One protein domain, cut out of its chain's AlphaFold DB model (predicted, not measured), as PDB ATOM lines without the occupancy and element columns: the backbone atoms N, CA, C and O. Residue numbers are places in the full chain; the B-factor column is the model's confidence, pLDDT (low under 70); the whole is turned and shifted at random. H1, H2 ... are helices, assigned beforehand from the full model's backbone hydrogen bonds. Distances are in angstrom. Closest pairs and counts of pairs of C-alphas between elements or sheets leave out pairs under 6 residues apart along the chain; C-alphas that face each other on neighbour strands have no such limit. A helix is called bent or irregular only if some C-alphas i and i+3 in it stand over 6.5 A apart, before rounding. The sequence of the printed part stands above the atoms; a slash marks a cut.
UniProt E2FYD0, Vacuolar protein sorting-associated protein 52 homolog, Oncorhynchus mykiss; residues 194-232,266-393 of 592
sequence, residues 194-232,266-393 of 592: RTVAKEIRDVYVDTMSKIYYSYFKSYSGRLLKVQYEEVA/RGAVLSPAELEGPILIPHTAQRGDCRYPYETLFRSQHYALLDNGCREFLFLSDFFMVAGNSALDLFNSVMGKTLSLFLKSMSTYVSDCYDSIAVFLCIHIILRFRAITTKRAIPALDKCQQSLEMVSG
ATOM      1  N   ARG A 194      38.437  15.459 -27.228       89.75
ATOM      2  CA  ARG A 194      37.423  16.101 -26.368       89.75
ATOM      3  C   ARG A 194      37.154  15.351 -25.059       89.75
ATOM      4  O   ARG A 194      36.738  15.967 -24.079       89.75
ATOM      5  N   THR A 195      37.366  14.036 -25.030       91.38
ATOM      6  CA  THR A 195      37.175  13.189 -23.840       91.38
ATOM      7  C   THR A 195      38.174  13.544 -22.741       91.38
ATOM      8  O   THR A 195      37.773  13.773 -21.600       91.38
ATOM      9  N   VAL A 196      39.452  13.695 -23.099       91.06
ATOM     10  CA  VAL A 196      40.530  14.108 -22.190       91.06
ATOM     11  C   VAL A 196      40.336  15.553 -21.729       91.06
ATOM     12  O   VAL A 196      40.478  15.854 -20.543       91.06
ATOM     13  N   ALA A 197      39.936  16.453 -22.634       90.12
ATOM     14  CA  ALA A 197      39.623  17.838 -22.277       90.12
ATOM     15  C   ALA A 197      38.461  17.935 -21.267       90.12
ATOM     16  O   ALA A 197      38.505  18.748 -20.336       90.12
ATOM     17  N   LYS A 198      37.433  17.087 -21.420       91.44
ATOM     18  CA  LYS A 198      36.322  16.975 -20.467       91.44
ATOM     19  C   LYS A 198      36.794  16.434 -19.117       91.44
ATOM     20  O   LYS A 198      36.433  17.008 -18.096       91.44
ATOM     21  N   GLU A 199      37.617  15.389 -19.103       93.75
ATOM     22  CA  GLU A 199      38.181  14.825 -17.871       93.75
ATOM     23  C   GLU A 199      38.941  15.885 -17.062       93.75
ATOM     24  O   GLU A 199      38.659  16.081 -15.881       93.75
ATOM     25  N   ILE A 200      39.862  16.614 -17.700       92.00
ATOM     26  CA  ILE A 200      40.651  17.676 -17.054       92.00
ATOM     27  C   ILE A 200      39.742  18.742 -16.443       92.00
ATOM     28  O   ILE A 200      39.948  19.154 -15.299       92.00
ATOM     29  N   ARG A 201      38.720  19.169 -17.191       91.06
ATOM     30  CA  ARG A 201      37.735  20.146 -16.721       91.06
ATOM     31  C   ARG A 201      36.965  19.620 -15.512       91.06
ATOM     32  O   ARG A 201      36.863  20.321 -14.511       91.06
ATOM     33  N   ASP A 202      36.457  18.395 -15.574       93.00
ATOM     34  CA  ASP A 202      35.645  17.818 -14.501       93.00
ATOM     35  C   ASP A 202      36.494  17.591 -13.222       93.00
ATOM     36  O   ASP A 202      36.039  17.883 -12.112       93.00
ATOM     37  N   VAL A 203      37.767  17.185 -13.358       92.69
ATOM     38  CA  VAL A 203      38.723  17.057 -12.235       92.69
ATOM     39  C   VAL A 203      39.082  18.417 -11.625       92.69
ATOM     40  O   VAL A 203      39.181  18.528 -10.394       92.69
ATOM     41  N   TYR A 204      39.270  19.449 -12.455       92.38
ATOM     42  CA  TYR A 204      39.480  20.822 -11.991       92.38
ATOM     43  C   TYR A 204      38.280  21.302 -11.171       92.38
ATOM     44  O   TYR A 204      38.449  21.736 -10.031       92.38
ATOM     45  N   VAL A 205      37.069  21.152 -11.720       92.50
ATOM     46  CA  VAL A 205      35.821  21.592 -11.086       92.50
ATOM     47  C   VAL A 205      35.613  20.912  -9.734       92.50
ATOM     48  O   VAL A 205      35.378  21.597  -8.740       92.50
ATOM     49  N   ASP A 206      35.756  19.586  -9.657       93.06
ATOM     50  CA  ASP A 206      35.606  18.852  -8.393       93.06
ATOM     51  C   ASP A 206      36.648  19.282  -7.347       93.06
ATOM     52  O   ASP A 206      36.323  19.482  -6.172       93.06
ATOM     53  N   THR A 207      37.900  19.471  -7.773       91.06
ATOM     54  CA  THR A 207      38.993  19.865  -6.879       91.06
ATOM     55  C   THR A 207      38.783  21.282  -6.342       91.06
ATOM     56  O   THR A 207      38.802  21.476  -5.125       91.06
ATOM     57  N   MET A 208      38.514  22.259  -7.213       89.81
ATOM     58  CA  MET A 208      38.308  23.651  -6.805       89.81
ATOM     59  C   MET A 208      37.026  23.834  -5.997       89.81
ATOM     60  O   MET A 208      37.046  24.533  -4.984       89.81
ATOM     61  N   SER A 209      35.936  23.145  -6.352       91.12
ATOM     62  CA  SER A 209      34.684  23.197  -5.588       91.12
ATOM     63  C   SER A 209      34.886  22.766  -4.129       91.12
ATOM     64  O   SER A 209      34.415  23.429  -3.201       91.12
ATOM     65  N   LYS A 210      35.653  21.689  -3.897       91.69
ATOM     66  CA  LYS A 210      35.997  21.216  -2.544       91.69
ATOM     67  C   LYS A 210      36.912  22.190  -1.799       91.69
ATOM     68  O   LYS A 210      36.701  22.413  -0.604       91.69
ATOM     69  N   ILE A 211      37.906  22.764  -2.482       89.38
ATOM     70  CA  ILE A 211      38.844  23.731  -1.894       89.38
ATOM     71  C   ILE A 211      38.099  24.989  -1.442       89.38
ATOM     72  O   ILE A 211      38.207  25.352  -0.269       89.38
ATOM     73  N   TYR A 212      37.298  25.608  -2.317       88.25
ATOM     74  CA  TYR A 212      36.524  26.804  -1.976       88.25
ATOM     75  C   TYR A 212      35.540  26.538  -0.840       88.25
ATOM     76  O   TYR A 212      35.530  27.281   0.142       88.25
ATOM     77  N   TYR A 213      34.770  25.447  -0.913       90.75
ATOM     78  CA  TYR A 213      33.816  25.106   0.142       90.75
ATOM     79  C   TYR A 213      34.508  24.927   1.502       90.75
ATOM     80  O   TYR A 213      34.062  25.484   2.505       90.75
ATOM     81  N   SER A 214      35.617  24.181   1.548       90.81
ATOM     82  CA  SER A 214      36.382  23.951   2.780       90.81
ATOM     83  C   SER A 214      36.989  25.246   3.332       90.81
ATOM     84  O   SER A 214      36.880  25.520   4.531       90.81
ATOM     85  N   TYR A 215      37.567  26.073   2.453       88.94
ATOM     86  CA  TYR A 215      38.131  27.374   2.806       88.94
ATOM     87  C   TYR A 215      37.074  28.280   3.436       88.94
ATOM     88  O   TYR A 215      37.251  28.703   4.579       88.94
ATOM     89  N   PHE A 216      35.957  28.519   2.745       89.56
ATOM     90  CA  PHE A 216      34.914  29.421   3.231       89.56
ATOM     91  C   PHE A 216      34.207  28.877   4.471       89.56
ATOM     92  O   PHE A 216      33.985  29.628   5.413       89.56
ATOM     93  N   LYS A 217      33.948  27.566   4.552       90.94
ATOM     94  CA  LYS A 217      33.398  26.947   5.768       90.94
ATOM     95  C   LYS A 217      34.310  27.155   6.978       90.94
ATOM     96  O   LYS A 217      33.832  27.508   8.056       90.94
ATOM     97  N   SER A 218      35.621  26.957   6.815       89.31
ATOM     98  CA  SER A 218      36.587  27.194   7.894       89.31
ATOM     99  C   SER A 218      36.727  28.682   8.217       89.31
ATOM    100  O   SER A 218      36.800  29.047   9.389       89.31
ATOM    101  N   TYR A 219      36.748  29.540   7.197       89.62
ATOM    102  CA  TYR A 219      36.880  30.987   7.337       89.62
ATOM    103  C   TYR A 219      35.687  31.589   8.084       89.62
ATOM    104  O   TYR A 219      35.891  32.232   9.112       89.62
ATOM    105  N   SER A 220      34.455  31.294   7.656       87.75
ATOM    106  CA  SER A 220      33.235  31.746   8.330       87.75
ATOM    107  C   SER A 220      33.166  31.237   9.770       87.75
ATOM    108  O   SER A 220      32.925  32.021  10.684       87.75
ATOM    109  N   GLY A 221      33.489  29.959  10.006       88.38
ATOM    110  CA  GLY A 221      33.513  29.393  11.358       88.38
ATOM    111  C   GLY A 221      34.555  30.029  12.286       88.38
ATOM    112  O   GLY A 221      34.325  30.130  13.488       88.38
ATOM    113  N   ARG A 222      35.705  30.481  11.764       88.00
ATOM    114  CA  ARG A 222      36.706  31.216  12.560       88.00
ATOM    115  C   ARG A 222      36.326  32.679  12.766       88.00
ATOM    116  O   ARG A 222      36.629  33.210  13.828       88.00
ATOM    117  N   LEU A 223      35.686  33.314  11.786       86.75
ATOM    118  CA  LEU A 223      35.215  34.693  11.911       86.75
ATOM    119  C   LEU A 223      34.122  34.834  12.969       86.75
ATOM    120  O   LEU A 223      34.177  35.763  13.761       86.75
ATOM    121  N   LEU A 224      33.187  33.887  13.052       85.81
ATOM    122  CA  LEU A 224      32.156  33.915  14.096       85.81
ATOM    123  C   LEU A 224      32.750  33.869  15.516       85.81
ATOM    124  O   LEU A 224      32.172  34.417  16.441       85.81
ATOM    125  N   LYS A 225      33.952  33.303  15.702       85.81
ATOM    126  CA  LYS A 225      34.640  33.296  17.008       85.81
ATOM    127  C   LYS A 225      35.192  34.657  17.434       85.81
ATOM    128  O   LYS A 225      35.534  34.811  18.598       85.81
ATOM    129  N   VAL A 226      35.349  35.604  16.507       84.50
ATOM    130  CA  VAL A 226      35.783  36.981  16.813       84.50
ATOM    131  C   VAL A 226      34.609  37.959  16.847       84.50
ATOM    132  O   VAL A 226      34.814  39.167  16.941       84.50
ATOM    133  N   GLN A 227      33.377  37.453  16.780       83.25
ATOM    134  CA  GLN A 227      32.185  38.245  17.051       83.25
ATOM    135  C   GLN A 227      32.174  38.691  18.520       83.25
ATOM    136  O   GLN A 227      32.718  37.998  19.390       83.25
ATOM    137  N   TYR A 228      31.577  39.855  18.790       78.56
ATOM    138  CA  TYR A 228      31.220  40.248  20.156       78.56
ATOM    139  C   TYR A 228      30.361  39.165  20.831       78.56
ATOM    140  O   TYR A 228      29.511  38.555  20.187       78.56
ATOM    141  N   GLU A 229      30.626  38.910  22.115       62.28
ATOM    142  CA  GLU A 229      29.947  37.863  22.897       62.28
ATOM    143  C   GLU A 229      28.522  38.262  23.295       62.28
ATOM    144  O   GLU A 229      27.652  37.402  23.392       62.28
ATOM    145  N   GLU A 230      28.276  39.559  23.474       60.00
ATOM    146  CA  GLU A 230      26.939  40.108  23.691       60.00
ATOM    147  C   GLU A 230      26.279  40.368  22.331       60.00
ATOM    148  O   GLU A 230      26.629  41.311  21.615       60.00
ATOM    149  N   VAL A 231      25.352  39.487  21.960       60.62
ATOM    150  CA  VAL A 231      24.465  39.632  20.800       60.62
ATOM    151  C   VAL A 231      23.087  40.016  21.329       60.62
ATOM    152  O   VAL A 231      22.691  39.506  22.371       60.62
ATOM    153  N   ALA A 232      22.383  40.908  20.627       56.91
ATOM    154  CA  ALA A 232      21.020  41.298  20.983       56.91
ATOM    155  C   ALA A 232      20.121  40.057  21.097       56.91
ATOM    156  O   ALA A 232      20.015  39.303  20.126       56.91
ATOM    157  N   ARG A 266      29.129  52.014  13.570       67.44
ATOM    158  CA  ARG A 266      28.792  50.794  12.805       67.44
ATOM    159  C   ARG A 266      28.513  51.099  11.333       67.44
ATOM    160  O   ARG A 266      28.842  50.308  10.451       67.44
ATOM    161  N   GLY A 267      27.978  52.288  11.048       63.34
ATOM    162  CA  GLY A 267      27.767  52.780   9.684       63.34
ATOM    163  C   GLY A 267      29.055  52.993   8.872       63.34
ATOM    164  O   GLY A 267      28.974  53.080   7.641       63.34
ATOM    165  N   ALA A 268      30.229  53.044   9.518       74.38
ATOM    166  CA  ALA A 268      31.521  53.208   8.851       74.38
ATOM    167  C   ALA A 268      31.844  52.045   7.900       74.38
ATOM    168  O   ALA A 268      32.450  52.284   6.852       74.38
ATOM    169  N   VAL A 269      31.299  50.846   8.166       78.31
ATOM    170  CA  VAL A 269      31.480  49.642   7.331       78.31
ATOM    171  C   VAL A 269      31.005  49.845   5.887       78.31
ATOM    172  O   VAL A 269      31.434  49.146   4.968       78.31
ATOM    173  N   LEU A 270      30.108  50.814   5.683       73.19
ATOM    174  CA  LEU A 270      29.549  51.186   4.387       73.19
ATOM    175  C   LEU A 270      30.365  52.255   3.648       73.19
ATOM    176  O   LEU A 270      30.038  52.575   2.502       73.19
ATOM    177  N   SER A 271      31.374  52.846   4.294       76.88
ATOM    178  CA  SER A 271      32.267  53.817   3.662       76.88
ATOM    179  C   SER A 271      33.082  53.137   2.555       76.88
ATOM    180  O   SER A 271      33.426  51.966   2.699       76.88
ATOM    181  N   PRO A 272      33.426  53.823   1.448       71.75
ATOM    182  CA  PRO A 272      34.188  53.202   0.358       71.75
ATOM    183  C   PRO A 272      35.545  52.643   0.808       71.75
ATOM    184  O   PRO A 272      35.951  51.572   0.364       71.75
ATOM    185  N   ALA A 273      36.220  53.358   1.715       75.88
ATOM    186  CA  ALA A 273      37.518  52.966   2.259       75.88
ATOM    187  C   ALA A 273      37.419  51.698   3.107       75.88
ATOM    188  O   ALA A 273      38.257  50.805   2.978       75.88
ATOM    189  N   GLU A 274      36.379  51.598   3.940       81.62
ATOM    190  CA  GLU A 274      36.146  50.367   4.665       81.62
ATOM    191  C   GLU A 274      35.672  49.306   3.695       81.62
ATOM    192  O   GLU A 274      36.442  48.384   3.525       81.62
ATOM    193  N   LEU A 275      34.539  49.436   3.000       78.88
ATOM    194  CA  LEU A 275      33.866  48.409   2.183       78.88
ATOM    195  C   LEU A 275      34.754  47.588   1.217       78.88
ATOM    196  O   LEU A 275      34.526  46.382   1.084       78.88
ATOM    197  N   GLU A 276      35.768  48.186   0.579       80.19
ATOM    198  CA  GLU A 276      36.747  47.487  -0.289       80.19
ATOM    199  C   GLU A 276      38.124  47.258   0.374       80.19
ATOM    200  O   GLU A 276      39.039  46.698  -0.230       80.19
ATOM    201  N   GLY A 277      38.269  47.652   1.639       82.38
ATOM    202  CA  GLY A 277      39.429  47.391   2.485       82.38
ATOM    203  C   GLY A 277      39.756  45.901   2.706       82.38
ATOM    204  O   GLY A 277      39.019  45.005   2.283       82.38
ATOM    205  N   PRO A 278      40.885  45.610   3.373       86.19
ATOM    206  CA  PRO A 278      41.391  44.250   3.524       86.19
ATOM    207  C   PRO A 278      40.435  43.355   4.322       86.19
ATOM    208  O   PRO A 278      39.816  43.785   5.295       86.19
ATOM    209  N   ILE A 279      40.354  42.080   3.927       88.31
ATOM    210  CA  ILE A 279      39.570  41.080   4.657       88.31
ATOM    211  C   ILE A 279      40.153  40.850   6.056       88.31
ATOM    212  O   ILE A 279      41.369  40.871   6.264       88.31
ATOM    213  N   LEU A 280      39.282  40.562   7.017       86.50
ATOM    214  CA  LEU A 280      39.678  40.198   8.369       86.50
ATOM    215  C   LEU A 280      40.431  38.867   8.364       86.50
ATOM    216  O   LEU A 280      39.985  37.882   7.768       86.50
ATOM    217  N   ILE A 281      41.549  38.830   9.089       86.62
ATOM    218  CA  ILE A 281      42.349  37.624   9.316       86.62
ATOM    219  C   ILE A 281      42.013  37.094  10.718       86.62
ATOM    220  O   ILE A 281      42.499  37.655  11.705       86.62
ATOM    221  N   PRO A 282      41.227  36.003  10.847       82.12
ATOM    222  CA  PRO A 282      40.684  35.572  12.135       82.12
ATOM    223  C   PRO A 282      41.755  35.292  13.190       82.12
ATOM    224  O   PRO A 282      41.579  35.616  14.353       82.12
ATOM    225  N   HIS A 283      42.893  34.724  12.788       81.06
ATOM    226  CA  HIS A 283      43.974  34.393  13.714       81.06
ATOM    227  C   HIS A 283      44.702  35.638  14.252       81.06
ATOM    228  O   HIS A 283      45.106  35.659  15.412       81.06
ATOM    229  N   THR A 284      44.845  36.690  13.440       81.00
ATOM    230  CA  THR A 284      45.418  37.969  13.887       81.00
ATOM    231  C   THR A 284      44.455  38.682  14.830       81.00
ATOM    232  O   THR A 284      44.872  39.147  15.885       81.00
ATOM    233  N   ALA A 285      43.163  38.687  14.490       79.19
ATOM    234  CA  ALA A 285      42.112  39.242  15.336       79.19
ATOM    235  C   ALA A 285      42.024  38.534  16.699       79.19
ATOM    236  O   ALA A 285      41.983  39.203  17.723       79.19
ATOM    237  N   GLN A 286      42.088  37.198  16.723       77.88
ATOM    238  CA  GLN A 286      42.088  36.413  17.965       77.88
ATOM    239  C   GLN A 286      43.315  36.688  18.840       77.88
ATOM    240  O   GLN A 286      43.188  36.760  20.055       77.88
ATOM    241  N   ARG A 287      44.503  36.855  18.244       75.75
ATOM    242  CA  ARG A 287      45.723  37.192  18.998       75.75
ATOM    243  C   ARG A 287      45.707  38.609  19.565       75.75
ATOM    244  O   ARG A 287      46.324  38.834  20.598       75.75
ATOM    245  N   GLY A 288      45.052  39.538  18.877       77.44
ATOM    246  CA  GLY A 288      44.887  40.919  19.330       77.44
ATOM    247  C   GLY A 288      43.705  41.138  20.275       77.44
ATOM    248  O   GLY A 288      43.476  42.281  20.651       77.44
ATOM    249  N   ASP A 289      42.948  40.084  20.612       75.25
ATOM    250  CA  ASP A 289      41.666  40.151  21.336       75.25
ATOM    251  C   ASP A 289      40.671  41.162  20.727       75.25
ATOM    252  O   ASP A 289      39.854  41.789  21.400       75.25
ATOM    253  N   CYS A 290      40.742  41.338  19.403       79.06
ATOM    254  CA  CYS A 290      39.852  42.230  18.675       79.06
ATOM    255  C   CYS A 290      38.512  41.528  18.439       79.06
ATOM    256  O   CYS A 290      38.459  40.488  17.774       79.06
ATOM    257  N   ARG A 291      37.428  42.135  18.924       79.75
ATOM    258  CA  ARG A 291      36.049  41.704  18.667       79.75
ATOM    259  C   ARG A 291      35.362  42.661  17.698       79.75
ATOM    260  O   ARG A 291      35.635  43.857  17.724       79.75
ATOM    261  N   TYR A 292      34.491  42.127  16.845       82.81
ATOM    262  CA  TYR A 292      33.824  42.888  15.786       82.81
ATOM    263  C   TYR A 292      32.308  42.672  15.799       82.81
ATOM    264  O   TYR A 292      31.848  41.584  16.170       82.81
ATOM    265  N   PRO A 293      31.522  43.666  15.345       82.56
ATOM    266  CA  PRO A 293      30.093  43.488  15.155       82.56
ATOM    267  C   PRO A 293      29.829  42.634  13.905       82.56
ATOM    268  O   PRO A 293      30.676  42.527  13.006       82.56
ATOM    269  N   TYR A 294      28.657  42.000  13.852       84.12
ATOM    270  CA  TYR A 294      28.357  40.988  12.838       84.12
ATOM    271  C   TYR A 294      28.476  41.527  11.408       84.12
ATOM    272  O   TYR A 294      29.072  40.865  10.563       84.12
ATOM    273  N   GLU A 295      28.009  42.745  11.135       83.06
ATOM    274  CA  GLU A 295      28.069  43.360   9.806       83.06
ATOM    275  C   GLU A 295      29.503  43.487   9.268       83.06
ATOM    276  O   GLU A 295      29.726  43.375   8.062       83.06
ATOM    277  N   THR A 296      30.503  43.638  10.144       85.62
ATOM    278  CA  THR A 296      31.915  43.697   9.740       85.62
ATOM    279  C   THR A 296      32.421  42.312   9.335       85.62
ATOM    280  O   THR A 296      33.115  42.164   8.323       85.62
ATOM    281  N   LEU A 297      32.025  41.272  10.079       88.44
ATOM    282  CA  LEU A 297      32.317  39.878   9.731       88.44
ATOM    283  C   LEU A 297      31.637  39.500   8.415       88.44
ATOM    284  O   LEU A 297      32.281  38.963   7.514       88.44
ATOM    285  N   PHE A 298      30.355  39.835   8.299       86.38
ATOM    286  CA  PHE A 298      29.521  39.617   7.129       86.38
ATOM    287  C   PHE A 298      30.141  40.252   5.887       86.38
ATOM    288  O   PHE A 298      30.334  39.588   4.865       86.38
ATOM    289  N   ARG A 299      30.537  41.522   5.998       87.69
ATOM    290  CA  ARG A 299      31.215  42.263   4.943       87.69
ATOM    291  C   ARG A 299      32.539  41.616   4.545       87.69
ATOM    292  O   ARG A 299      32.807  41.488   3.354       87.69
ATOM    293  N   SER A 300      33.345  41.164   5.507       89.06
ATOM    294  CA  SER A 300      34.619  40.493   5.223       89.06
ATOM    295  C   SER A 300      34.418  39.171   4.474       89.06
ATOM    296  O   SER A 300      35.139  38.881   3.520       89.06
ATOM    297  N   GLN A 301      33.417  38.379   4.872       87.12
ATOM    298  CA  GLN A 301      33.064  37.123   4.203       87.12
ATOM    299  C   GLN A 301      32.607  37.356   2.763       87.12
ATOM    300  O   GLN A 301      33.094  36.690   1.851       87.12
ATOM    301  N   HIS A 302      31.705  38.314   2.552       83.62
ATOM    302  CA  HIS A 302      31.147  38.599   1.231       83.62
ATOM    303  C   HIS A 302      32.157  39.284   0.306       83.62
ATOM    304  O   HIS A 302      32.178  38.979  -0.882       83.62
ATOM    305  N   TYR A 303      33.052  40.125   0.831       83.62
ATOM    306  CA  TYR A 303      34.140  40.690   0.032       83.62
ATOM    307  C   TYR A 303      35.146  39.619  -0.404       83.62
ATOM    308  O   TYR A 303      35.535  39.575  -1.569       83.62
ATOM    309  N   ALA A 304      35.512  38.701   0.501       83.94
ATOM    310  CA  ALA A 304      36.349  37.555   0.153       83.94
ATOM    311  C   ALA A 304      35.680  36.673  -0.914       83.94
ATOM    312  O   ALA A 304      36.345  36.217  -1.842       83.94
ATOM    313  N   LEU A 305      34.370  36.436  -0.801       83.75
ATOM    314  CA  LEU A 305      33.608  35.691  -1.802       83.75
ATOM    315  C   LEU A 305      33.606  36.401  -3.160       83.75
ATOM    316  O   LEU A 305      33.829  35.751  -4.179       83.75
ATOM    317  N   LEU A 306      33.400  37.719  -3.160       76.75
ATOM    318  CA  LEU A 306      33.408  38.548  -4.359       76.75
ATOM    319  C   LEU A 306      34.765  38.487  -5.069       76.75
ATOM    320  O   LEU A 306      34.814  38.120  -6.238       76.75
ATOM    321  N   ASP A 307      35.863  38.797  -4.374       77.38
ATOM    322  CA  ASP A 307      37.209  38.837  -4.967       77.38
ATOM    323  C   ASP A 307      37.636  37.469  -5.526       77.38
ATOM    324  O   ASP A 307      38.073  37.370  -6.674       77.38
ATOM    325  N   ASN A 308      37.428  36.391  -4.764       80.75
ATOM    326  CA  ASN A 308      37.755  35.042  -5.231       80.75
ATOM    327  C   ASN A 308      36.826  34.579  -6.362       80.75
ATOM    328  O   ASN A 308      37.294  33.978  -7.324       80.75
ATOM    329  N   GLY A 309      35.533  34.910  -6.295       79.31
ATOM    330  CA  GLY A 309      34.583  34.636  -7.371       79.31
ATOM    331  C   GLY A 309      34.948  35.351  -8.674       79.31
ATOM    332  O   GLY A 309      34.886  34.741  -9.738       79.31
ATOM    333  N   CYS A 310      35.398  36.609  -8.604       74.69
ATOM    334  CA  CYS A 310      35.843  37.359  -9.780       74.69
ATOM    335  C   CYS A 310      37.053  36.698 -10.448       74.69
ATOM    336  O   CYS A 310      37.048  36.470 -11.656       74.69
ATOM    337  N   ARG A 311      38.081  36.370  -9.657       77.81
ATOM    338  CA  ARG A 311      39.316  35.751 -10.163       77.81
ATOM    339  C   ARG A 311      39.052  34.374 -10.762       77.81
ATOM    340  O   ARG A 311      39.565  34.076 -11.835       77.81
ATOM    341  N   GLU A 312      38.221  33.569 -10.101       83.12
ATOM    342  CA  GLU A 312      37.846  32.249 -10.604       83.12
ATOM    343  C   GLU A 312      37.079  32.357 -11.921       83.12
ATOM    344  O   GLU A 312      37.376  31.624 -12.855       83.12
ATOM    345  N   PHE A 313      36.127  33.286 -12.035       79.94
ATOM    346  CA  PHE A 313      35.367  33.465 -13.271       79.94
ATOM    347  C   PHE A 313      36.264  33.843 -14.457       79.94
ATOM    348  O   PHE A 313      36.127  33.255 -15.529       79.94
ATOM    349  N   LEU A 314      37.202  34.774 -14.254       77.88
ATOM    350  CA  LEU A 314      38.168  35.162 -15.286       77.88
ATOM    351  C   LEU A 314      39.061  33.983 -15.681       77.88
ATOM    352  O   LEU A 314      39.157  33.662 -16.860       77.88
ATOM    353  N   PHE A 315      39.622  33.267 -14.700       85.50
ATOM    354  CA  PHE A 315      40.423  32.073 -14.972       85.50
ATOM    355  C   PHE A 315      39.634  31.021 -15.761       85.50
ATOM    356  O   PHE A 315      40.150  30.454 -16.722       85.50
ATOM    357  N   LEU A 316      38.382  30.758 -15.372       84.38
ATOM    358  CA  LEU A 316      37.530  29.790 -16.053       84.38
ATOM    359  C   LEU A 316      37.245  30.206 -17.499       84.38
ATOM    360  O   LEU A 316      37.294  29.360 -18.389       84.38
ATOM    361  N   SER A 317      36.956  31.489 -17.728       81.12
ATOM    362  CA  SER A 317      36.686  32.016 -19.066       81.12
ATOM    363  C   SER A 317      37.921  31.921 -19.963       81.12
ATOM    364  O   SER A 317      37.817  31.403 -21.075       81.12
ATOM    365  N   ASP A 318      39.086  32.316 -19.446       85.38
ATOM    366  CA  ASP A 318      40.338  32.362 -20.202       85.38
ATOM    367  C   ASP A 318      40.922  30.962 -20.452       85.38
ATOM    368  O   ASP A 318      41.253  30.614 -21.584       85.38
ATOM    369  N   PHE A 319      41.035  30.123 -19.414       88.38
ATOM    370  CA  PHE A 319      41.682  28.811 -19.525       88.38
ATOM    371  C   PHE A 319      40.820  27.790 -20.275       88.38
ATOM    372  O   PHE A 319      41.335  27.039 -21.102       88.38
ATOM    373  N   PHE A 320      39.510  27.753 -20.003       87.62
ATOM    374  CA  PHE A 320      38.594  26.819 -20.669       87.62
ATOM    375  C   PHE A 320      37.988  27.382 -21.961       87.62
ATOM    376  O   PHE A 320      37.217  26.678 -22.612       87.62
ATOM    377  N   MET A 321      38.343  28.615 -22.347       85.88
ATOM    378  CA  MET A 321      37.866  29.293 -23.560       85.88
ATOM    379  C   MET A 321      36.331  29.309 -23.666       85.88
ATOM    380  O   MET A 321      35.754  29.090 -24.731       85.88
ATOM    381  N   VAL A 322      35.655  29.530 -22.535       81.69
ATOM    382  CA  VAL A 322      34.189  29.571 -22.447       81.69
ATOM    383  C   VAL A 322      33.702  31.003 -22.265       81.69
ATOM    384  O   VAL A 322      34.269  31.775 -21.493       81.69
ATOM    385  N   ALA A 323      32.606  31.346 -22.942       76.81
ATOM    386  CA  ALA A 323      31.970  32.657 -22.860       76.81
ATOM    387  C   ALA A 323      30.451  32.531 -22.659       76.81
ATOM    388  O   ALA A 323      29.844  31.498 -22.956       76.81
ATOM    389  N   GLY A 324      29.829  33.596 -22.147       70.69
ATOM    390  CA  GLY A 324      28.380  33.658 -21.943       70.69
ATOM    391  C   GLY A 324      27.864  32.573 -20.992       70.69
ATOM    392  O   GLY A 324      28.474  32.304 -19.959       70.69
ATOM    393  N   ASN A 325      26.740  31.936 -21.338       74.62
ATOM    394  CA  ASN A 325      26.058  30.967 -20.468       74.62
ATOM    395  C   ASN A 325      26.929  29.761 -20.080       74.62
ATOM    396  O   ASN A 325      26.870  29.323 -18.937       74.62
ATOM    397  N   SER A 326      27.795  29.269 -20.967       78.12
ATOM    398  CA  SER A 326      28.665  28.130 -20.644       78.12
ATOM    399  C   SER A 326      29.706  28.464 -19.571       78.12
ATOM    400  O   SER A 326      30.033  27.609 -18.749       78.12
ATOM    401  N   ALA A 327      30.192  29.711 -19.532       72.12
ATOM    402  CA  ALA A 327      31.067  30.182 -18.457       72.12
ATOM    403  C   ALA A 327      30.311  30.269 -17.120       72.12
ATOM    404  O   ALA A 327      30.861  29.934 -16.072       72.12
ATOM    405  N   LEU A 328      29.031  30.661 -17.163       74.38
ATOM    406  CA  LEU A 328      28.154  30.705 -15.989       74.38
ATOM    407  C   LEU A 328      27.923  29.315 -15.397       74.38
ATOM    408  O   LEU A 328      28.035  29.134 -14.187       74.38
ATOM    409  N   ASP A 329      27.629  28.330 -16.242       79.56
ATOM    410  CA  ASP A 329      27.379  26.955 -15.806       79.56
ATOM    411  C   ASP A 329      28.638  26.321 -15.202       79.56
ATOM    412  O   ASP A 329      28.576  25.643 -14.170       79.56
ATOM    413  N   LEU A 330      29.804  26.595 -15.797       81.62
ATOM    414  CA  LEU A 330      31.088  26.144 -15.270       81.62
ATOM    415  C   LEU A 330      31.400  26.801 -13.919       81.62
ATOM    416  O   LEU A 330      31.762  26.108 -12.968       81.62
ATOM    417  N   PHE A 331      31.183  28.112 -13.800       83.06
ATOM    418  CA  PHE A 331      31.338  28.837 -12.540       83.06
ATOM    419  C   PHE A 331      30.408  28.299 -11.448       83.06
ATOM    420  O   PHE A 331      30.857  28.031 -10.335       83.06
ATOM    421  N   ASN A 332      29.134  28.063 -11.768       82.12
ATOM    422  CA  ASN A 332      28.167  27.476 -10.839       82.12
ATOM    423  C   ASN A 332      28.563  26.059 -10.412       82.12
ATOM    424  O   ASN A 332      28.360  25.686  -9.258       82.12
ATOM    425  N   SER A 333      29.187  25.285 -11.299       86.06
ATOM    426  CA  SER A 333      29.691  23.952 -10.963       86.06
ATOM    427  C   SER A 333      30.849  24.004  -9.955       86.06
ATOM    428  O   SER A 333      30.956  23.131  -9.093       86.06
ATOM    429  N   VAL A 334      31.689  25.046 -10.011       87.00
ATOM    430  CA  VAL A 334      32.787  25.269  -9.054       87.00
ATOM    431  C   VAL A 334      32.264  25.874  -7.748       87.00
ATOM    432  O   VAL A 334      32.398  25.274  -6.678       87.00
ATOM    433  N   MET A 335      31.645  27.052  -7.829       82.38
ATOM    434  CA  MET A 335      31.289  27.880  -6.674       82.38
ATOM    435  C   MET A 335      29.931  27.538  -6.061       82.38
ATOM    436  O   MET A 335      29.703  27.876  -4.903       82.38
ATOM    437  N   GLY A 336      29.044  26.825  -6.760       81.19
ATOM    438  CA  GLY A 336      27.649  26.624  -6.346       81.19
ATOM    439  C   GLY A 336      27.479  26.103  -4.917       81.19
ATOM    440  O   GLY A 336      26.701  26.661  -4.149       81.19
ATOM    441  N   LYS A 337      28.275  25.109  -4.496       86.44
ATOM    442  CA  LYS A 337      28.241  24.585  -3.113       86.44
ATOM    443  C   LYS A 337      28.624  25.639  -2.071       86.44
ATOM    444  O   LYS A 337      28.043  25.680  -0.987       86.44
ATOM    445  N   THR A 338      29.613  26.471  -2.388       84.56
ATOM    446  CA  THR A 338      30.045  27.594  -1.549       84.56
ATOM    447  C   THR A 338      28.942  28.641  -1.468       84.56
ATOM    448  O   THR A 338      28.613  29.095  -0.380       84.56
ATOM    449  N   LEU A 339      28.304  28.971  -2.588       80.50
ATOM    450  CA  LEU A 339      27.202  29.930  -2.622       80.50
ATOM    451  C   LEU A 339      26.015  29.446  -1.780       80.50
ATOM    452  O   LEU A 339      25.508  30.191  -0.946       80.50
ATOM    453  N   SER A 340      25.643  28.167  -1.887       80.44
ATOM    454  CA  SER A 340      24.610  27.564  -1.034       80.44
ATOM    455  C   SER A 340      24.956  27.609   0.460       80.44
ATOM    456  O   SER A 340      24.059  27.758   1.289       80.44
ATOM    457  N   LEU A 341      26.240  27.498   0.828       83.62
ATOM    458  CA  LEU A 341      26.685  27.641   2.218       83.62
ATOM    459  C   LEU A 341      26.427  29.060   2.747       83.62
ATOM    460  O   LEU A 341      25.903  29.201   3.851       83.62
ATOM    461  N   PHE A 342      26.762  30.086   1.962       80.88
ATOM    462  CA  PHE A 342      26.509  31.486   2.317       80.88
ATOM    463  C   PHE A 342      25.011  31.776   2.426       80.88
ATOM    464  O   PHE A 342      24.578  32.332   3.433       80.88
ATOM    465  N   LEU A 343      24.215  31.313   1.454       74.56
ATOM    466  CA  LEU A 343      22.752  31.439   1.467       74.56
ATOM    467  C   LEU A 343      22.139  30.844   2.737       74.56
ATOM    468  O   LEU A 343      21.342  31.492   3.414       74.56
ATOM    469  N   LYS A 344      22.546  29.620   3.095       80.06
ATOM    470  CA  LYS A 344      22.071  28.958   4.311       80.06
ATOM    471  C   LYS A 344      22.489  29.723   5.568       80.06
ATOM    472  O   LYS A 344      21.659  29.932   6.441       80.06
ATOM    473  N   SER A 345      23.748  30.162   5.645       79.56
ATOM    474  CA  SER A 345      24.253  30.928   6.792       79.56
ATOM    475  C   SER A 345      23.510  32.252   6.979       79.56
ATOM    476  O   SER A 345      23.216  32.624   8.110       79.56
ATOM    477  N   MET A 346      23.199  32.948   5.885       75.19
ATOM    478  CA  MET A 346      22.405  34.173   5.909       75.19
ATOM    479  C   MET A 346      20.981  33.918   6.377       75.19
ATOM    480  O   MET A 346      20.508  34.613   7.268       75.19
ATOM    481  N   SER A 347      20.311  32.917   5.803       70.62
ATOM    482  CA  SER A 347      18.940  32.573   6.178       70.62
ATOM    483  C   SER A 347      18.837  32.223   7.663       70.62
ATOM    484  O   SER A 347      17.930  32.713   8.329       70.62
ATOM    485  N   THR A 348      19.793  31.452   8.192       76.88
ATOM    486  CA  THR A 348      19.863  31.133   9.624       76.88
ATOM    487  C   THR A 348      20.121  32.370  10.486       76.88
ATOM    488  O   THR A 348      19.500  32.508  11.532       76.88
ATOM    489  N   TYR A 349      20.998  33.281  10.058       75.94
ATOM    490  CA  TYR A 349      21.251  34.509  10.813       75.94
ATOM    491  C   TYR A 349      20.018  35.419  10.845       75.94
ATOM    492  O   TYR A 349      19.603  35.842  11.911       75.94
ATOM    493  N   VAL A 350      19.389  35.676   9.696       68.38
ATOM    494  CA  VAL A 350      18.209  36.552   9.609       68.38
ATOM    495  C   VAL A 350      17.019  35.986  10.390       68.38
ATOM    496  O   VAL A 350      16.243  36.756  10.944       68.38
ATOM    497  N   SER A 351      16.866  34.658  10.470       67.88
ATOM    498  CA  SER A 351      15.771  34.049  11.236       67.88
ATOM    499  C   SER A 351      15.890  34.215  12.751       67.88
ATOM    500  O   SER A 351      14.871  34.111  13.426       67.88
ATOM    501  N   ASP A 352      17.102  34.436  13.259       68.38
ATOM    502  CA  ASP A 352      17.444  34.399  14.689       68.38
ATOM    503  C   ASP A 352      18.105  35.712  15.163       68.38
ATOM    504  O   ASP A 352      18.683  35.785  16.242       68.38
ATOM    505  N   CYS A 353      18.077  36.761  14.331       68.44
ATOM    506  CA  CYS A 353      18.703  38.046  14.633       68.44
ATOM    507  C   CYS A 353      17.675  39.058  15.141       68.44
ATOM    508  O   CYS A 353      16.718  39.392  14.441       68.44
ATOM    509  N   TYR A 354      17.941  39.604  16.327       63.38
ATOM    510  CA  TYR A 354      17.143  40.648  16.974       63.38
ATOM    511  C   TYR A 354      17.745  42.062  16.796       63.38
ATOM    512  O   TYR A 354      17.158  43.050  17.232       63.38
ATOM    513  N   ASP A 355      18.888  42.186  16.107       69.50
ATOM    514  CA  ASP A 355      19.545  43.461  15.781       69.50
ATOM    515  C   ASP A 355      19.123  43.955  14.383       69.50
ATOM    516  O   ASP A 355      19.694  43.575  13.352       69.50
ATOM    517  N   SER A 356      18.119  44.838  14.348       64.19
ATOM    518  CA  SER A 356      17.600  45.436  13.109       64.19
ATOM    519  C   SER A 356      18.656  46.247  12.346       64.19
ATOM    520  O   SER A 356      18.630  46.289  11.113       64.19
ATOM    521  N   ILE A 357      19.633  46.831  13.047       66.12
ATOM    522  CA  ILE A 357      20.712  47.630  12.454       66.12
ATOM    523  C   ILE A 357      21.718  46.722  11.754       66.12
ATOM    524  O   ILE A 357      22.122  47.015  10.628       66.12
ATOM    525  N   ALA A 358      22.101  45.604  12.376       70.56
ATOM    526  CA  ALA A 358      22.985  44.621  11.753       70.56
ATOM    527  C   ALA A 358      22.378  44.087  10.454       70.56
ATOM    528  O   ALA A 358      23.059  44.062   9.426       70.56
ATOM    529  N   VAL A 359      21.096  43.705  10.475       69.69
ATOM    530  CA  VAL A 359      20.389  43.203   9.285       69.69
ATOM    531  C   VAL A 359      20.349  44.277   8.196       69.69
ATOM    532  O   VAL A 359      20.742  44.013   7.058       69.69
ATOM    533  N   PHE A 360      19.978  45.509   8.554       67.19
ATOM    534  CA  PHE A 360      19.963  46.649   7.639       67.19
ATOM    535  C   PHE A 360      21.336  46.917   7.000       67.19
ATOM    536  O   PHE A 360      21.452  47.061   5.779       67.19
ATOM    537  N   LEU A 361      22.409  46.925   7.797       69.38
ATOM    538  CA  LEU A 361      23.774  47.111   7.302       69.38
ATOM    539  C   LEU A 361      24.206  45.960   6.381       69.38
ATOM    540  O   LEU A 361      24.776  46.226   5.322       69.38
ATOM    541  N   CYS A 362      23.891  44.704   6.721       76.50
ATOM    542  CA  CYS A 362      24.173  43.539   5.873       76.50
ATOM    543  C   CYS A 362      23.494  43.648   4.499       76.50
ATOM    544  O   CYS A 362      24.136  43.406   3.474       76.50
ATOM    545  N   ILE A 363      22.229  44.081   4.462       68.50
ATOM    546  CA  ILE A 363      21.499  44.334   3.212       68.50
ATOM    547  C   ILE A 363      22.221  45.408   2.389       68.50
ATOM    548  O   ILE A 363      22.536  45.205   1.214       68.50
ATOM    549  N   HIS A 364      22.583  46.530   3.013       67.00
ATOM    550  CA  HIS A 364      23.311  47.608   2.345       67.00
ATOM    551  C   HIS A 364      24.699  47.205   1.825       67.00
ATOM    552  O   HIS A 364      25.148  47.746   0.810       67.00
ATOM    553  N   ILE A 365      25.383  46.278   2.495       73.31
ATOM    554  CA  ILE A 365      26.656  45.708   2.037       73.31
ATOM    555  C   ILE A 365      26.440  44.904   0.748       73.31
ATOM    556  O   ILE A 365      27.145  45.136  -0.236       73.31
ATOM    557  N   ILE A 366      25.433  44.021   0.714       71.38
ATOM    558  CA  ILE A 366      25.087  43.223  -0.478       71.38
ATOM    559  C   ILE A 366      24.770  44.135  -1.666       71.38
ATOM    560  O   ILE A 366      25.269  43.913  -2.772       71.38
ATOM    561  N   LEU A 367      23.967  45.180  -1.440       66.81
ATOM    562  CA  LEU A 367      23.575  46.132  -2.480       66.81
ATOM    563  C   LEU A 367      24.785  46.861  -3.078       66.81
ATOM    564  O   LEU A 367      24.896  46.990  -4.299       66.81
ATOM    565  N   ARG A 368      25.729  47.304  -2.239       67.88
ATOM    566  CA  ARG A 368      26.948  47.959  -2.729       67.88
ATOM    567  C   ARG A 368      27.878  46.982  -3.449       67.88
ATOM    568  O   ARG A 368      28.411  47.340  -4.497       67.88
ATOM    569  N   PHE A 369      28.029  45.748  -2.962       71.25
ATOM    570  CA  PHE A 369      28.802  44.726  -3.677       71.25
ATOM    571  C   PHE A 369      28.204  44.388  -5.039       71.25
ATOM    572  O   PHE A 369      28.958  44.253  -5.996       71.25
ATOM    573  N   ARG A 370      26.873  44.369  -5.177       67.38
ATOM    574  CA  ARG A 370      26.218  44.237  -6.487       67.38
ATOM    575  C   ARG A 370      26.631  45.361  -7.438       67.38
ATOM    576  O   ARG A 370      27.043  45.081  -8.558       67.38
ATOM    577  N   ALA A 371      26.576  46.617  -6.995       66.56
ATOM    578  CA  ALA A 371      26.987  47.747  -7.829       66.56
ATOM    579  C   ALA A 371      28.460  47.638  -8.276       66.56
ATOM    580  O   ALA A 371      28.791  47.991  -9.409       66.56
ATOM    581  N   ILE A 372      29.338  47.115  -7.413       67.50
ATOM    582  CA  ILE A 372      30.743  46.848  -7.747       67.50
ATOM    583  C   ILE A 372      30.854  45.729  -8.793       67.50
ATOM    584  O   ILE A 372      31.574  45.895  -9.775       67.50
ATOM    585  N   THR A 373      30.117  44.627  -8.640       64.00
ATOM    586  CA  THR A 373      30.090  43.516  -9.607       64.00
ATOM    587  C   THR A 373      29.616  43.964 -10.989       64.00
ATOM    588  O   THR A 373      30.256  43.640 -11.989       64.00
ATOM    589  N   THR A 374      28.547  44.768 -11.052       61.97
ATOM    590  CA  THR A 374      28.028  45.313 -12.314       61.97
ATOM    591  C   THR A 374      29.050  46.236 -12.982       61.97
ATOM    592  O   THR A 374      29.275  46.129 -14.185       61.97
ATOM    593  N   LYS A 375      29.745  47.089 -12.212       64.69
ATOM    594  CA  LYS A 375      30.843  47.929 -12.733       64.69
ATOM    595  C   LYS A 375      32.029  47.110 -13.244       64.69
ATOM    596  O   LYS A 375      32.680  47.525 -14.195       64.69
ATOM    597  N   ARG A 376      32.317  45.963 -12.619       63.91
ATOM    598  CA  ARG A 376      33.398  45.047 -13.017       63.91
ATOM    599  C   ARG A 376      33.004  44.106 -14.170       63.91
ATOM    600  O   ARG A 376      33.852  43.337 -14.604       63.91
ATOM    601  N   ALA A 377      31.769  44.192 -14.681       56.28
ATOM    602  CA  ALA A 377      31.261  43.441 -15.833       56.28
ATOM    603  C   ALA A 377      31.397  41.908 -15.711       56.28
ATOM    604  O   ALA A 377      31.789  41.242 -16.667       56.28
ATOM    605  N   ILE A 378      31.066  41.337 -14.543       56.09
ATOM    606  CA  ILE A 378      31.108  39.881 -14.300       56.09
ATOM    607  C   ILE A 378      29.671  39.328 -14.191       56.09
ATOM    608  O   ILE A 378      29.087  39.366 -13.107       56.09
ATOM    609  N   PRO A 379      29.093  38.757 -15.273       54.41
ATOM    610  CA  PRO A 379      27.696  38.303 -15.296       54.41
ATOM    611  C   PRO A 379      27.398  37.098 -14.387       54.41
ATOM    612  O   PRO A 379      26.240  36.805 -14.092       54.41
ATOM    613  N   ALA A 380      28.422  36.349 -13.956       49.03
ATOM    614  CA  ALA A 380      28.230  35.128 -13.166       49.03
ATOM    615  C   ALA A 380      27.833  35.361 -11.723       49.03
ATOM    616  O   ALA A 380      27.054  34.593 -11.152       49.03
ATOM    617  N   LEU A 381      28.332  36.446 -11.152       51.41
ATOM    618  CA  LEU A 381      27.960  36.841  -9.811       51.41
ATOM    619  C   LEU A 381      26.551  37.439  -9.785       51.41
ATOM    620  O   LEU A 381      25.881  37.270  -8.776       51.41
ATOM    621  N   ASP A 382      26.044  37.994 -10.894       51.03
ATOM    622  CA  ASP A 382      24.651  38.450 -10.988       51.03
ATOM    623  C   ASP A 382      23.649  37.284 -10.854       51.03
ATOM    624  O   ASP A 382      22.670  37.414 -10.125       51.03
ATOM    625  N   LYS A 383      23.905  36.101 -11.445       48.38
ATOM    626  CA  LYS A 383      23.040  34.903 -11.258       48.38
ATOM    627  C   LYS A 383      23.171  34.257  -9.871       48.38
ATOM    628  O   LYS A 383      22.194  33.747  -9.322       48.38
ATOM    629  N   CYS A 384      24.363  34.282  -9.276       40.88
ATOM    630  CA  CYS A 384      24.535  33.924  -7.865       40.88
ATOM    631  C   CYS A 384      23.724  34.869  -6.957       40.88
ATOM    632  O   CYS A 384      23.077  34.429  -6.007       40.88
ATOM    633  N   GLN A 385      23.707  36.160  -7.287       45.56
ATOM    634  CA  GLN A 385      22.907  37.167  -6.599       45.56
ATOM    635  C   GLN A 385      21.399  36.963  -6.836       45.56
ATOM    636  O   GLN A 385      20.622  37.137  -5.909       45.56
ATOM    637  N   GLN A 386      20.972  36.470  -8.004       40.19
ATOM    638  CA  GLN A 386      19.586  36.017  -8.229       40.19
ATOM    639  C   GLN A 386      19.208  34.797  -7.367       40.19
ATOM    640  O   GLN A 386      18.048  34.594  -7.024       40.19
ATOM    641  N   SER A 387      20.175  33.975  -6.950       34.97
ATOM    642  CA  SER A 387      19.914  32.896  -5.981       34.97
ATOM    643  C   SER A 387      19.751  33.434  -4.547       34.97
ATOM    644  O   SER A 387      18.985  32.869  -3.768       34.97
ATOM    645  N   LEU A 388      20.402  34.561  -4.215       39.56
ATOM    646  CA  LEU A 388      20.083  35.383  -3.033       39.56
ATOM    647  C   LEU A 388      18.671  35.995  -3.155       39.56
ATOM    648  O   LEU A 388      17.935  36.005  -2.169       39.56
ATOM    649  N   GLU A 389      18.244  36.389  -4.361       39.06
ATOM    650  CA  GLU A 389      16.851  36.784  -4.645       39.06
ATOM    651  C   GLU A 389      15.864  35.612  -4.459       39.06
ATOM    652  O   GLU A 389      14.721  35.843  -4.095       39.06
ATOM    653  N   MET A 390      16.283  34.347  -4.600       31.89
ATOM    654  CA  MET A 390      15.432  33.169  -4.340       31.89
ATOM    655  C   MET A 390      15.167  32.917  -2.846       31.89
ATOM    656  O   MET A 390      14.084  32.452  -2.494       31.89
ATOM    657  N   VAL A 391      16.111  33.259  -1.957       33.62
ATOM    658  CA  VAL A 391      15.865  33.286  -0.497       33.62
ATOM    659  C   VAL A 391      14.941  34.457  -0.134       33.62
ATOM    660  O   VAL A 391      14.102  34.321   0.751       33.62
ATOM    661  N   SER A 392      15.008  35.553  -0.894       37.44
ATOM    662  CA  SER A 392      14.019  36.640  -0.886       37.44
ATOM    663  C   SER A 392      12.678  36.256  -1.557       37.44
ATOM    664  O   SER A 392      11.640  36.842  -1.257       37.44
ATOM    665  N   GLY A 393      12.663  35.232  -2.414       33.12
ATOM    666  CA  GLY A 393      11.489  34.712  -3.120       33.12
ATOM    667  C   GLY A 393      10.580  33.818  -2.273       33.12
ATOM    668  O   GLY A 393       9.503  33.440  -2.733       33.12
TER     669      GLY A 393
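AT A GLANCE: This is residues 194 to 232 and 266 to 393 of the 592 residues of the protein "Vacuolar protein sorting-associated protein 52 homolog" of Oncorhynchus mykiss (UniProt E2FYD0). The longest helix, H1, runs along one side of an elongated bundle whose core is H5; the helical hairpin of H7 and H8 packs on H5 away from H1, and the bent helix H6, in arms H6a and H6b, lies between H1 and H8. The short helices H2, H3 and H4 gather near the end of the bundle where H1 ends and H5 begins. H1, H5, H6b, H7 and H8 form the bundle, up and down, each running against the one before it in the chain. The printed part has 167 residues with eight named helices, H1 to H8 in order, and no named strand; the class is all helix. It is compact, with a radius of gyration of the C-alphas of 16.9 A, and spans 56 by 31 by 30 A.

IN THESE COORDINATES: H1, residues 194 to 224, is 44.5 A long, from C-alpha 194 at (37.423, 16.101, -26.368) to C-alpha 224 at (32.156, 33.915, 14.096). H5, residues 294 to 319, is 37.1 A long and begins with C-alpha 294 at (28.357, 40.988, 12.838). H6, residues 325 to 351, was assigned as one helix by its hydrogen bonds but is bent, with C-alphas 334 and 337 7.5 A apart. Its arms, H6a at 325 to 334 and H6b at 337 to 351, stand about perpendicular at 73 degrees. H7, residues 356 to 375, is 29.1 A long, and H8, residues 379 to 392, is 19.9 A. H2 is residues 266 to 270, H3 272 to 275 and H4 282 to 287.

HOW THE PARTS SIT: H1 touches H5 with residues 216 to 224 alone, at a shallow tilt of 12 degrees, opposite ways; their closest C-alphas, Leu 223 and Leu 297, are 6.3 A apart. H1 touches H6b at a shallow tilt of 29 degrees, the same way, closest at C-alphas 213 and 338, 4.8 A. H5 is the hub. It touches H7 at a shallow tilt of 21 degrees, the same way, closest at C-alphas 295 and 362, 5.5 A. H8 touches H6a, closest at C-alphas 380 and 328, 5.2 A. H1 is apart from H7 and H8. H4 only just touches H1, with 3 pairs of C-alphas within 8 A, closest at C-alphas 282 and 223, 5.5 A. H2 touches H7, closest at C-alphas 270 and 365, 6.6 A; H3 is close to H5 but not clearly touching, with C-alphas 275 and 299 7.2 A apart. Every O i to N i+4 pair is within hydrogen-bond range in H1, H4, H5, H6a, H6b and H7; H8 has 9 of 10, H2 0 of 1 but 2 of 2 O i to N i+3 pairs, and H3 is too short for an i+4 pair.

THE WHOLE: The C-alphas farthest apart, Arg 194 and Glu 230, are 56.5 A apart. Residues 233 to 265 are not printed, and C-alphas 232 and 266 are 14.7 A apart across this cut. Of the links that are printed whole, none is long. The mean pLDDT of the printed part is 76.1; it is under 70 for 45 residues, among them 370 to 393, and H8 has a mean of 43.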